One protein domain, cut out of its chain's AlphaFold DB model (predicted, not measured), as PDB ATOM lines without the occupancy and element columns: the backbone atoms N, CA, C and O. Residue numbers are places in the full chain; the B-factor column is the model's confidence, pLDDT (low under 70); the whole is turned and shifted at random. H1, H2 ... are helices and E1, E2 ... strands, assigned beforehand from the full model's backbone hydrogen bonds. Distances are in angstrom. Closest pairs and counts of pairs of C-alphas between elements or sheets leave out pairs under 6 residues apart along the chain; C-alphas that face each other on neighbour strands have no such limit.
ATOM      1  N   ILE A  33     123.580-105.662  51.130       70.75
ATOM      2  CA  ILE A  33     124.000-104.253  51.185       70.75
ATOM      3  C   ILE A  33     125.514-104.151  51.037       70.75
ATOM      4  O   ILE A  33     125.962-103.430  50.151       70.75
ATOM      5  N   ALA A  34     126.283-104.948  51.783       74.69
ATOM      6  CA  ALA A  34     127.743-104.987  51.656       74.69
ATOM      7  C   ALA A  34     128.197-105.318  50.220       74.69
ATOM      8  O   ALA A  34     129.145-104.738  49.687       74.69
ATOM      9  N   ARG A  35     127.472-106.210  49.537       77.81
ATOM     10  CA  ARG A  35     127.729-106.557  48.136       77.81
ATOM     11  C   ARG A  35     127.389-105.413  47.189       77.81
ATOM     12  O   ARG A  35     128.165-105.131  46.279       77.81
ATOM     13  N   LYS A  36     126.267-104.720  47.402       79.94
ATOM     14  CA  LYS A  36     125.920-103.507  46.642       79.94
ATOM     15  C   LYS A  36     126.963-102.410  46.851       79.94
ATOM     16  O   LYS A  36     127.375-101.795  45.873       79.94
ATOM     17  N   GLU A  37     127.456-102.221  48.072       79.75
ATOM     18  CA  GLU A  37     128.545-101.289  48.399       79.75
ATOM     19  C   GLU A  37     129.849-101.646  47.667       79.75
ATOM     20  O   GLU A  37     130.507-100.764  47.102       79.75
ATOM     21  N   ALA A  38     130.188-102.935  47.577       82.38
ATOM     22  CA  ALA A  38     131.324-103.405  46.785       82.38
ATOM     23  C   ALA A  38     131.141-103.111  45.283       82.38
ATOM     24  O   ALA A  38     132.045-102.570  44.642       82.38
ATOM     25  N   LEU A  39     129.954-103.380  44.723       83.81
ATOM     26  CA  LEU A  39     129.633-103.080  43.321       83.81
ATOM     27  C   LEU A  39     129.635-101.572  43.029       83.81
ATOM     28  O   LEU A  39     130.070-101.153  41.956       83.81
ATOM     29  N   LEU A  40     129.173-100.742  43.966       84.69
ATOM     30  CA  LEU A  40     129.226 -99.280  43.872       84.69
ATOM     31  C   LEU A  40     130.675 -98.792  43.860       84.69
ATOM     32  O   LEU A  40     131.052 -98.016  42.977       84.69
ATOM     33  N   SER A  41     131.493 -99.304  44.779       83.62
ATOM     34  CA  SER A  41     132.929 -99.015  44.849       83.62
ATOM     35  C   SER A  41     133.625 -99.385  43.534       83.62
ATOM     36  O   SER A  41     134.320 -98.559  42.943       83.62
ATOM     37  N   GLN A  42     133.347-100.577  42.996       83.38
ATOM     38  CA  GLN A  42     133.872-101.045  41.706       83.38
ATOM     39  C   GLN A  42     133.362-100.216  40.513       83.38
ATOM     40  O   GLN A  42     134.070 -99.985  39.528       83.38
ATOM     41  N   SER A  43     132.126 -99.721  40.597       83.75
ATOM     42  CA  SER A  43     131.531 -98.845  39.583       83.75
ATOM     43  C   SER A  43     132.150 -97.443  39.580       83.75
ATOM     44  O   SER A  43     131.953 -96.700  38.612       83.75
ATOM     45  N   GLY A  44     132.940 -97.109  40.605       84.38
ATOM     46  CA  GLY A  44     133.634 -95.835  40.762       84.38
ATOM     47  C   GLY A  44     132.845 -94.803  41.565       84.38
ATOM     48  O   GLY A  44     133.100 -93.605  41.420       84.38
ATOM     49  N   PHE A  45     131.870 -95.231  42.373       87.44
ATOM     50  CA  PHE A  45     131.258 -94.342  43.357       87.44
ATOM     51  C   PHE A  45     132.302 -93.937  44.394       87.44
ATOM     52  O   PHE A  45     133.105 -94.750  44.847       87.44
ATOM     53  N   LYS A  46     132.279 -92.664  44.782       85.50
ATOM     54  CA  LYS A  46     133.166 -92.136  45.814       85.50
ATOM     55  C   LYS A  46     132.471 -92.204  47.160       85.50
ATOM     56  O   LYS A  46     131.344 -91.734  47.288       85.50
ATOM     57  N   VAL A  47     133.162 -92.751  48.152       86.00
ATOM     58  CA  VAL A  47     132.737 -92.650  49.546       86.00
ATOM     59  C   VAL A  47     132.980 -91.225  50.010       86.00
ATOM     60  O   VAL A  47     134.104 -90.731  49.931       86.00
ATOM     61  N   ILE A  48     131.929 -90.575  50.489       82.50
ATOM     62  CA  ILE A  48     132.013 -89.271  51.132       82.50
ATOM     63  C   ILE A  48     131.385 -89.372  52.516       82.50
ATOM     64  O   ILE A  48     130.326 -89.979  52.689       82.50
ATOM     65  N   THR A  49     132.045 -88.780  53.506       82.38
ATOM     66  CA  THR A  49     131.435 -88.549  54.815       82.38
ATOM     67  C   THR A  49     130.479 -87.374  54.670       82.38
ATOM     68  O   THR A  49     130.885 -86.301  54.220       82.38
ATOM     69  N   VAL A  50     129.210 -87.578  55.012       71.75
ATOM     70  CA  VAL A  50     128.216 -86.506  54.944       71.75
ATOM     71  C   VAL A  50     128.377 -85.631  56.168       71.75
ATOM     72  O   VAL A  50     127.935 -85.992  57.249       71.75
ATOM     73  N   THR A  51     129.039 -84.495  56.001       75.06
ATOM     74  CA  THR A  51     129.123 -83.463  57.041       75.06
ATOM     75  C   THR A  51     128.153 -82.314  56.783       75.06
ATOM     76  O   THR A  51     127.941 -81.479  57.655       75.06
ATOM     77  N   ASP A  52     127.573 -82.249  55.581       79.94
ATOM     78  CA  ASP A  52     126.612 -81.219  55.210       79.94
ATOM     79  C   ASP A  52     125.185 -81.641  55.617       79.94
ATOM     80  O   ASP A  52     124.694 -82.681  55.159       79.94
ATOM     81  N   PRO A  53     124.475 -80.841  56.433       76.38
ATOM     82  CA  PRO A  53     123.153 -81.203  56.932       76.38
ATOM     83  C   PRO A  53     122.100 -81.326  55.821       76.38
ATOM     84  O   PRO A  53     121.198 -82.155  55.935       76.38
ATOM     85  N   LYS A  54     122.222 -80.585  54.708       76.75
ATOM     86  CA  LYS A  54     121.289 -80.700  53.572       76.75
ATOM     87  C   LYS A  54     121.476 -82.028  52.851       76.75
ATOM     88  O   LYS A  54     120.501 -82.663  52.450       76.75
ATOM     89  N   GLN A  55     122.725 -82.468  52.705       74.19
ATOM     90  CA  GLN A  55     123.022 -83.799  52.176       74.19
ATOM     91  C   GLN A  55     122.513 -84.884  53.127       74.19
ATOM     92  O   GLN A  55     121.940 -85.868  52.669       74.19
ATOM     93  N   GLN A  56     122.643 -84.686  54.440       75.88
ATOM     94  CA  GLN A  56     122.196 -85.664  55.426       75.88
ATOM     95  C   GLN A  56     120.674 -85.791  55.461       75.88
ATOM     96  O   GLN A  56     120.172 -86.906  55.500       75.88
ATOM     97  N   GLN A  57     119.930 -84.688  55.341       77.31
ATOM     98  CA  GLN A  57     118.472 -84.718  55.181       77.31
ATOM     99  C   GLN A  57     118.052 -85.444  53.899       77.31
ATOM    100  O   GLN A  57     117.168 -86.300  53.939       77.31
ATOM    101  N   ALA A  58     118.718 -85.154  52.774       74.75
ATOM    102  CA  ALA A  58     118.449 -85.838  51.514       74.75
ATOM    103  C   ALA A  58     118.720 -87.346  51.613       74.75
ATOM    104  O   ALA A  58     117.989 -88.128  51.022       74.75
ATOM    105  N   VAL A  59     119.741 -87.750  52.375       73.88
ATOM    106  CA  VAL A  59     120.116 -89.152  52.595       73.88
ATOM    107  C   VAL A  59     119.206 -89.850  53.600       73.88
ATOM    108  O   VAL A  59     118.868 -91.012  53.401       73.88
ATOM    109  N   ASN A  60     118.779 -89.163  54.658       73.19
ATOM    110  CA  ASN A  60     117.929 -89.739  55.699       73.19
ATOM    111  C   ASN A  60     116.530 -90.091  55.164       73.19
ATOM    112  O   ASN A  60     115.904 -91.034  55.636       73.19
ATOM    113  N   GLY A  61     116.071 -89.387  54.123       71.56
ATOM    114  CA  GLY A  61     114.865 -89.750  53.375       71.56
ATOM    115  C   GLY A  61     115.027 -90.954  52.433       71.56
ATOM    116  O   GLY A  61     114.038 -91.419  51.869       71.56
ATOM    117  N   ILE A  62     116.246 -91.469  52.232       73.56
ATOM    118  CA  ILE A  62     116.510 -92.610  51.346       73.56
ATOM    119  C   ILE A  62     116.490 -93.899  52.165       73.56
ATOM    120  O   ILE A  62     117.245 -94.070  53.123       73.56
ATOM    121  N   ALA A  63     115.666 -94.855  51.734       68.19
ATOM    122  CA  ALA A  63     115.689 -96.200  52.288       68.19
ATOM    123  C   ALA A  63     117.073 -96.843  52.092       68.19
ATOM    124  O   ALA A  63     117.635 -96.838  50.993       68.19
ATOM    125  N   GLN A  64     117.601 -97.431  53.161       67.25
ATOM    126  CA  GLN A  64     118.895 -98.105  53.155       67.25
ATOM    127  C   GLN A  64     118.945 -99.191  52.069       67.25
ATOM    128  O   GLN A  64     117.956 -99.880  51.812       67.25
ATOM    129  N   GLY A  65     120.087 -99.328  51.392       69.81
ATOM    130  CA  GLY A  65     120.238-100.308  50.314       69.81
ATOM    131  C   GLY A  65     119.672 -99.875  48.954       69.81
ATOM    132  O   GLY A  65     119.631-100.694  48.030       69.81
ATOM    133  N   ARG A  66     119.248 -98.610  48.795       71.56
ATOM    134  CA  ARG A  66     118.801 -98.042  47.512       71.56
ATOM    135  C   ARG A  66     119.623 -96.821  47.103       71.56
ATOM    136  O   ARG A  66     120.003 -95.998  47.925       71.56
ATOM    137  N   CYS A  67     119.873 -96.705  45.799       78.25
ATOM    138  CA  CYS A  67     120.402 -95.480  45.203       78.25
ATOM    139  C   CYS A  67     119.248 -94.522  44.912       78.25
ATOM    140  O   CYS A  67     118.330 -94.906  44.185       78.25
ATOM    141  N   SER A  68     119.359 -93.273  45.353       81.62
ATOM    142  CA  SER A  68     118.462 -92.199  44.916       81.62
ATOM    143  C   SER A  68     119.231 -91.108  44.192       81.62
ATOM    144  O   SER A  68     120.389 -90.823  44.496       81.62
ATOM    145  N   ALA A  69     118.573 -90.496  43.213       83.81
ATOM    146  CA  ALA A  69     119.113 -89.351  42.507       83.81
ATOM    147  C   ALA A  69     118.753 -88.073  43.276       83.81
ATOM    148  O   ALA A  69     117.579 -87.777  43.483       83.81
ATOM    149  N   VAL A  70     119.761 -87.318  43.694       81.06
ATOM    150  CA  VAL A  70     119.619 -86.024  44.365       81.06
ATOM    151  C   VAL A  70     120.188 -84.933  43.471       81.06
ATOM    152  O   VAL A  70     121.200 -85.118  42.792       81.06
ATOM    153  N   LYS A  71     119.541 -83.770  43.454       83.50
ATOM    154  CA  LYS A  71     120.044 -82.604  42.728       83.50
ATOM    155  C   LYS A  71     120.786 -81.711  43.712       83.50
ATOM    156  O   LYS A  71     120.180 -81.154  44.619       83.50
ATOM    157  N   TYR A  72     122.093 -81.573  43.531       78.94
ATOM    158  CA  TYR A  72     122.937 -80.713  44.351       78.94
ATOM    159  C   TYR A  72     123.595 -79.655  43.472       78.94
ATOM    160  O   TYR A  72     124.262 -79.977  42.488       78.94
ATOM    161  N   ASN A  73     123.393 -78.382  43.816       78.81
ATOM    162  CA  ASN A  73     123.959 -77.238  43.099       78.81
ATOM    163  C   ASN A  73     123.703 -77.281  41.573       78.81
ATOM    164  O   ASN A  73     124.612 -77.125  40.759       78.81
ATOM    165  N   GLY A  74     122.470 -77.623  41.180       83.12
ATOM    166  CA  GLY A  74     122.062 -77.765  39.776       83.12
ATOM    167  C   GLY A  74     122.514 -79.058  39.081       83.12
ATOM    168  O   GLY A  74     122.040 -79.343  37.984       83.12
ATOM    169  N   LYS A  75     123.362 -79.875  39.715       84.56
ATOM    170  CA  LYS A  75     123.910 -81.120  39.155       84.56
ATOM    171  C   LYS A  75     123.221 -82.343  39.761       84.56
ATOM    172  O   LYS A  75     122.946 -82.378  40.958       84.56
ATOM    173  N   LEU A  76     122.941 -83.350  38.934       85.81
ATOM    174  CA  LEU A  76     122.357 -84.614  39.380       85.81
ATOM    175  C   LEU A  76     123.455 -85.548  39.901       85.81
ATOM    176  O   LEU A  76     124.410 -85.857  39.185       85.81
ATOM    177  N   PHE A  77     123.286 -86.021  41.126       85.12
ATOM    178  CA  PHE A  77     124.155 -86.994  41.769       85.12
ATOM    179  C   PHE A  77     123.333 -88.193  42.224       85.12
ATOM    180  O   PHE A  77     122.187 -88.055  42.625       85.12
ATOM    181  N   TYR A  78     123.924 -89.376  42.164       87.69
ATOM    182  CA  TYR A  78     123.331 -90.604  42.671       87.69
ATOM    183  C   TYR A  78     123.981 -90.934  44.000       87.69
ATOM    184  O   TYR A  78     125.205 -91.032  44.068       87.69
ATOM    185  N   VAL A  79     123.164 -91.096  45.033       85.56
ATOM    186  CA  VAL A  79     123.612 -91.302  46.407       85.56
ATOM    187  C   VAL A  79     123.085 -92.625  46.926       85.56
ATOM    188  O   VAL A  79     121.913 -92.948  46.730       85.56
ATOM    189  N   PHE A  80     123.953 -93.381  47.583       84.25
ATOM    190  CA  PHE A  80     123.617 -94.622  48.261       84.25
ATOM    191  C   PHE A  80     124.091 -94.554  49.719       84.25
ATOM    192  O   PHE A  80     125.300 -94.420  49.949       84.25
ATOM    193  N   PRO A  81     123.178 -94.614  50.703       81.06
ATOM    194  CA  PRO A  81     123.546 -94.693  52.110       81.06
ATOM    195  C   PRO A  81     124.192 -96.037  52.443       81.06
ATOM    196  O   PRO A  81     123.673 -97.089  52.064       81.06
ATOM    197  N   THR A  82     125.303 -95.988  53.181       75.31
ATOM    198  CA  THR A  82     125.911 -97.191  53.767       75.31
ATOM    199  C   THR A  82     125.042 -97.766  54.875       75.31
ATOM    200  O   THR A  82     124.149 -97.090  55.397       75.31
ATOM    201  N   ALA A  83     125.319 -99.010  55.269       68.81
ATOM    202  CA  ALA A  83     124.576 -99.659  56.344       68.81
ATOM    203  C   ALA A  83     124.642 -98.903  57.684       68.81
ATOM    204  O   ALA A  83     123.684 -98.939  58.452       68.81
ATOM    205  N   THR A  84     125.742 -98.189  57.944       67.06
ATOM    206  CA  THR A  84     125.934 -97.419  59.181       67.06
ATOM    207  C   THR A  84     125.469 -95.966  59.065       67.06
ATOM    208  O   THR A  84     125.442 -95.254  60.058       67.06
ATOM    209  N   LYS A  85     125.064 -95.505  57.869       67.12
ATOM    210  CA  LYS A  85     124.637 -94.121  57.565       67.12
ATOM    211  C   LYS A  85     125.671 -93.015  57.847       67.12
ATOM    212  O   LYS A  85     125.398 -91.860  57.532       67.12
ATOM    213  N   ASP A  86     126.864 -93.342  58.340       71.31
ATOM    214  CA  ASP A  86     127.958 -92.376  58.556       71.31
ATOM    215  C   ASP A  86     128.627 -91.943  57.248       71.31
ATOM    216  O   ASP A  86     129.218 -90.867  57.130       71.31
ATOM    217  N   LYS A  87     128.574 -92.822  56.249       78.81
ATOM    218  CA  LYS A  87     129.195 -92.623  54.944       78.81
ATOM    219  C   LYS A  87     128.167 -92.841  53.845       78.81
ATOM    220  O   LYS A  87     127.250 -93.655  53.976       78.81
ATOM    221  N   ILE A  88     128.338 -92.131  52.741       84.50
ATOM    222  CA  ILE A  88     127.522 -92.316  51.544       84.50
ATOM    223  C   ILE A  88     128.411 -92.560  50.339       84.50
ATOM    224  O   ILE A  88     129.489 -91.984  50.211       84.50
ATOM    225  N   TYR A  89     127.932 -93.389  49.426       86.31
ATOM    226  CA  TYR A  89     128.529 -93.535  48.109       86.31
ATOM    227  C   TYR A  89     127.855 -92.559  47.159       86.31
ATOM    228  O   TYR A  89     126.642 -92.618  46.964       86.31
ATOM    229  N   VAL A  90     128.640 -91.686  46.533       86.31
ATOM    230  CA  VAL A  90     128.149 -90.714  45.556       86.31
ATOM    231  C   VAL A  90     128.787 -90.954  44.200       86.31
ATOM    232  O   VAL A  90     130.004 -91.071  44.057       86.31
ATOM    233  N   GLY A  91     127.941 -91.006  43.182       85.94
ATOM    234  CA  GLY A  91     128.322 -91.167  41.788       85.94
ATOM    235  C   GLY A  91     127.536 -90.220  40.892       85.94
ATOM    236  O   GLY A  91     126.580 -89.572  41.313       85.94
ATOM    237  N   LYS A  92     127.939 -90.128  39.629       88.12
ATOM    238  CA  LYS A  92     127.148 -89.488  38.574       88.12
ATOM    239  C   LYS A  92     126.368 -90.564  37.814       88.12
ATOM    240  O   LYS A  92     126.488 -91.761  38.078       88.12
ATOM    241  N   GLN A  93     125.597 -90.135  36.822       85.69
ATOM    242  CA  GLN A  93     124.788 -91.022  35.985       85.69
ATOM    243  C   GLN A  93     125.605 -92.135  35.309       85.69
ATOM    244  O   GLN A  93     125.154 -93.276  35.247       85.69
ATOM    245  N   ALA A  94     126.831 -91.841  34.864       86.50
ATOM    246  CA  ALA A  94     127.709 -92.840  34.257       86.50
ATOM    247  C   ALA A  94     128.046 -93.985  35.228       86.50
ATOM    248  O   ALA A  94     127.926 -95.155  34.866       86.50
ATOM    249  N   GLN A  95     128.413 -93.670  36.476       87.56
ATOM    250  CA  GLN A  95     128.680 -94.682  37.501       87.56
ATOM    251  C   GLN A  95     127.409 -95.458  37.850       87.56
ATOM    252  O   GLN A  95     127.459 -96.679  37.980       87.56
ATOM    253  N   PHE A  96     126.264 -94.777  37.944       86.62
ATOM    254  CA  PHE A  96     124.981 -95.427  38.206       86.62
ATOM    255  C   PHE A  96     124.596 -96.432  37.111       86.62
ATOM    256  O   PHE A  96     124.155 -97.537  37.419       86.62
ATOM    257  N   ASN A  97     124.836 -96.110  35.839       88.00
ATOM    258  CA  ASN A  97     124.604 -97.041  34.733       88.00
ATOM    259  C   ASN A  97     125.514 -98.276  34.814       88.00
ATOM    260  O   ASN A  97     125.047 -99.395  34.594       88.00
ATOM    261  N   ARG A  98     126.794 -98.096  35.176       87.75
ATOM    262  CA  ARG A  98     127.726 -99.216  35.405       87.75
ATOM    263  C   ARG A  98     127.251-100.099  36.557       87.75
ATOM    264  O   ARG A  98     127.193-101.313  36.393       87.75
ATOM    265  N   TYR A  99     126.823 -99.485  37.658       85.44
ATOM    266  CA  TYR A  99     126.262-100.184  38.812       85.44
ATOM    267  C   TYR A  99     125.003-100.976  38.450       85.44
ATOM    268  O   TYR A  99     124.917-102.158  38.768       85.44
ATOM    269  N   LYS A 100     124.058-100.379  37.712       85.31
ATOM    270  CA  LYS A 100     122.865-101.090  37.224       85.31
ATOM    271  C   LYS A 100     123.232-102.305  36.375       85.31
ATOM    272  O   LYS A 100     122.650-103.368  36.567       85.31
ATOM    273  N   LYS A 101     124.199-102.162  35.463       85.69
ATOM    274  CA  LYS A 101     124.675-103.276  34.631       85.69
ATOM    275  C   LYS A 101     125.331-104.366  35.481       85.69
ATOM    276  O   LYS A 101     125.078-105.541  35.245       85.69
ATOM    277  N   ALA A 102     126.121-103.978  36.481       82.62
ATOM    278  CA  ALA A 102     126.766-104.905  37.400       82.62
ATOM    279  C   ALA A 102     125.742-105.669  38.251       82.62
ATOM    280  O   ALA A 102     125.841-106.884  38.354       82.62
ATOM    281  N   ILE A 103     124.712-104.997  38.778       80.00
ATOM    282  CA  ILE A 103     123.614-105.659  39.496       80.00
ATOM    283  C   ILE A 103     122.834-106.601  38.592       80.00
ATOM    284  O   ILE A 103     122.564-107.721  39.002       80.00
ATOM    285  N   ALA A 104     122.481-106.179  37.377       81.81
ATOM    286  CA  ALA A 104     121.749-107.033  36.446       81.81
ATOM    287  C   ALA A 104     122.551-108.295  36.090       81.81
ATOM    288  O   ALA A 104     122.016-109.398  36.137       81.81
ATOM    289  N   ALA A 105     123.855-108.150  35.827       78.69
ATOM    290  CA  ALA A 105     124.753-109.286  35.617       78.69
ATOM    291  C   ALA A 105     124.838-110.185  36.862       78.69
ATOM    292  O   ALA A 105     124.872-111.406  36.750       78.69
ATOM    293  N   HIS A 106     124.822-109.585  38.052       69.50
ATOM    294  CA  HIS A 106     124.867-110.302  39.318       69.50
ATOM    295  C   HIS A 106     123.573-111.062  39.645       69.50
ATOM    296  O   HIS A 106     123.613-112.143  40.229       69.50
ATOM    297  N   GLN A 107     122.418-110.503  39.292       67.94
ATOM    298  CA  GLN A 107     121.124-111.172  39.418       67.94
ATOM    299  C   GLN A 107     121.004-112.312  38.406       67.94
ATOM    300  O   GLN A 107     120.560-113.388  38.775       67.94
ATOM    301  N   ALA A 108     121.483-112.114  37.176       65.19
ATOM    302  CA  ALA A 108     121.521-113.166  36.161       65.19
ATOM    303  C   ALA A 108     122.510-114.302  36.494       65.19
ATOM    304  O   ALA A 108     122.319-115.425  36.044       65.19
TER     305      ALA A 108
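Overview. This is residues 33 to 108 of the 114 residues of the protein "Uncultured bacterium genome assembly Metasoil_fosmids_resub" of uncultured bacterium (UniProt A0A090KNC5). A strongly twisted sheet of four strands, E1 to E4, has H1 and H3 over one face, meeting as a V near Ser 43 and Gln 95, and short H2 on the other face. H3 packs on the sheet with residues 93 to 99, and its later part sticks out past it. The printed part has 76 residues, in the order H1 E1 H2 E2 E3 E4 H3; the sheet runs E1 E4 E3 E2, all antiparallel, and the class is mixed, helices and strands. It is compact, with a radius of gyration of the C-alphas of 11.7 A and spans of 38 by 27 by 18 A.

Along the chain. E1 is residues 46 to 49, E4 87 to 91, E3 75 to 81, 18.8 A long, and E2 68 to 72. H1 is residues 33 to 43, 14.9 A, from C-alpha 33 at (124.000, -104.253, 51.185). H2 is residues 53 to 60. H3, residues 93 to 108, 22.4 A, ends at (121.521, -113.166, 36.161).

Arrangement. E2, E3 and E4 form a meander, each strand the antiparallel neighbour of the one before. N 48 and O 88 of E1 and E4 are 2.8 A apart, N 80 and O 89 of E3 and E4 2.9 A, and N 70 and O 77 of E2 and E3 2.8 A. H1 and H3 touch, closest at the C-alphas of Ser 43 and Gln 95, 5.5 A, at a steep tilt of 53 degrees, opposite ways. H2, on the opposite face, has a height over the sheet of 7.4 A. In H1, H2 and H3 every O i to N i+4 pair is within hydrogen-bond range.

Size, cuts and confidence. The C-alphas of Pro 53 and Ala 108, the two farthest apart, are 38.2 A apart. The printed part has no cut and no long link. Residues 63 to 65, 83 to 85 and 106 to 108 have pLDDT under 70.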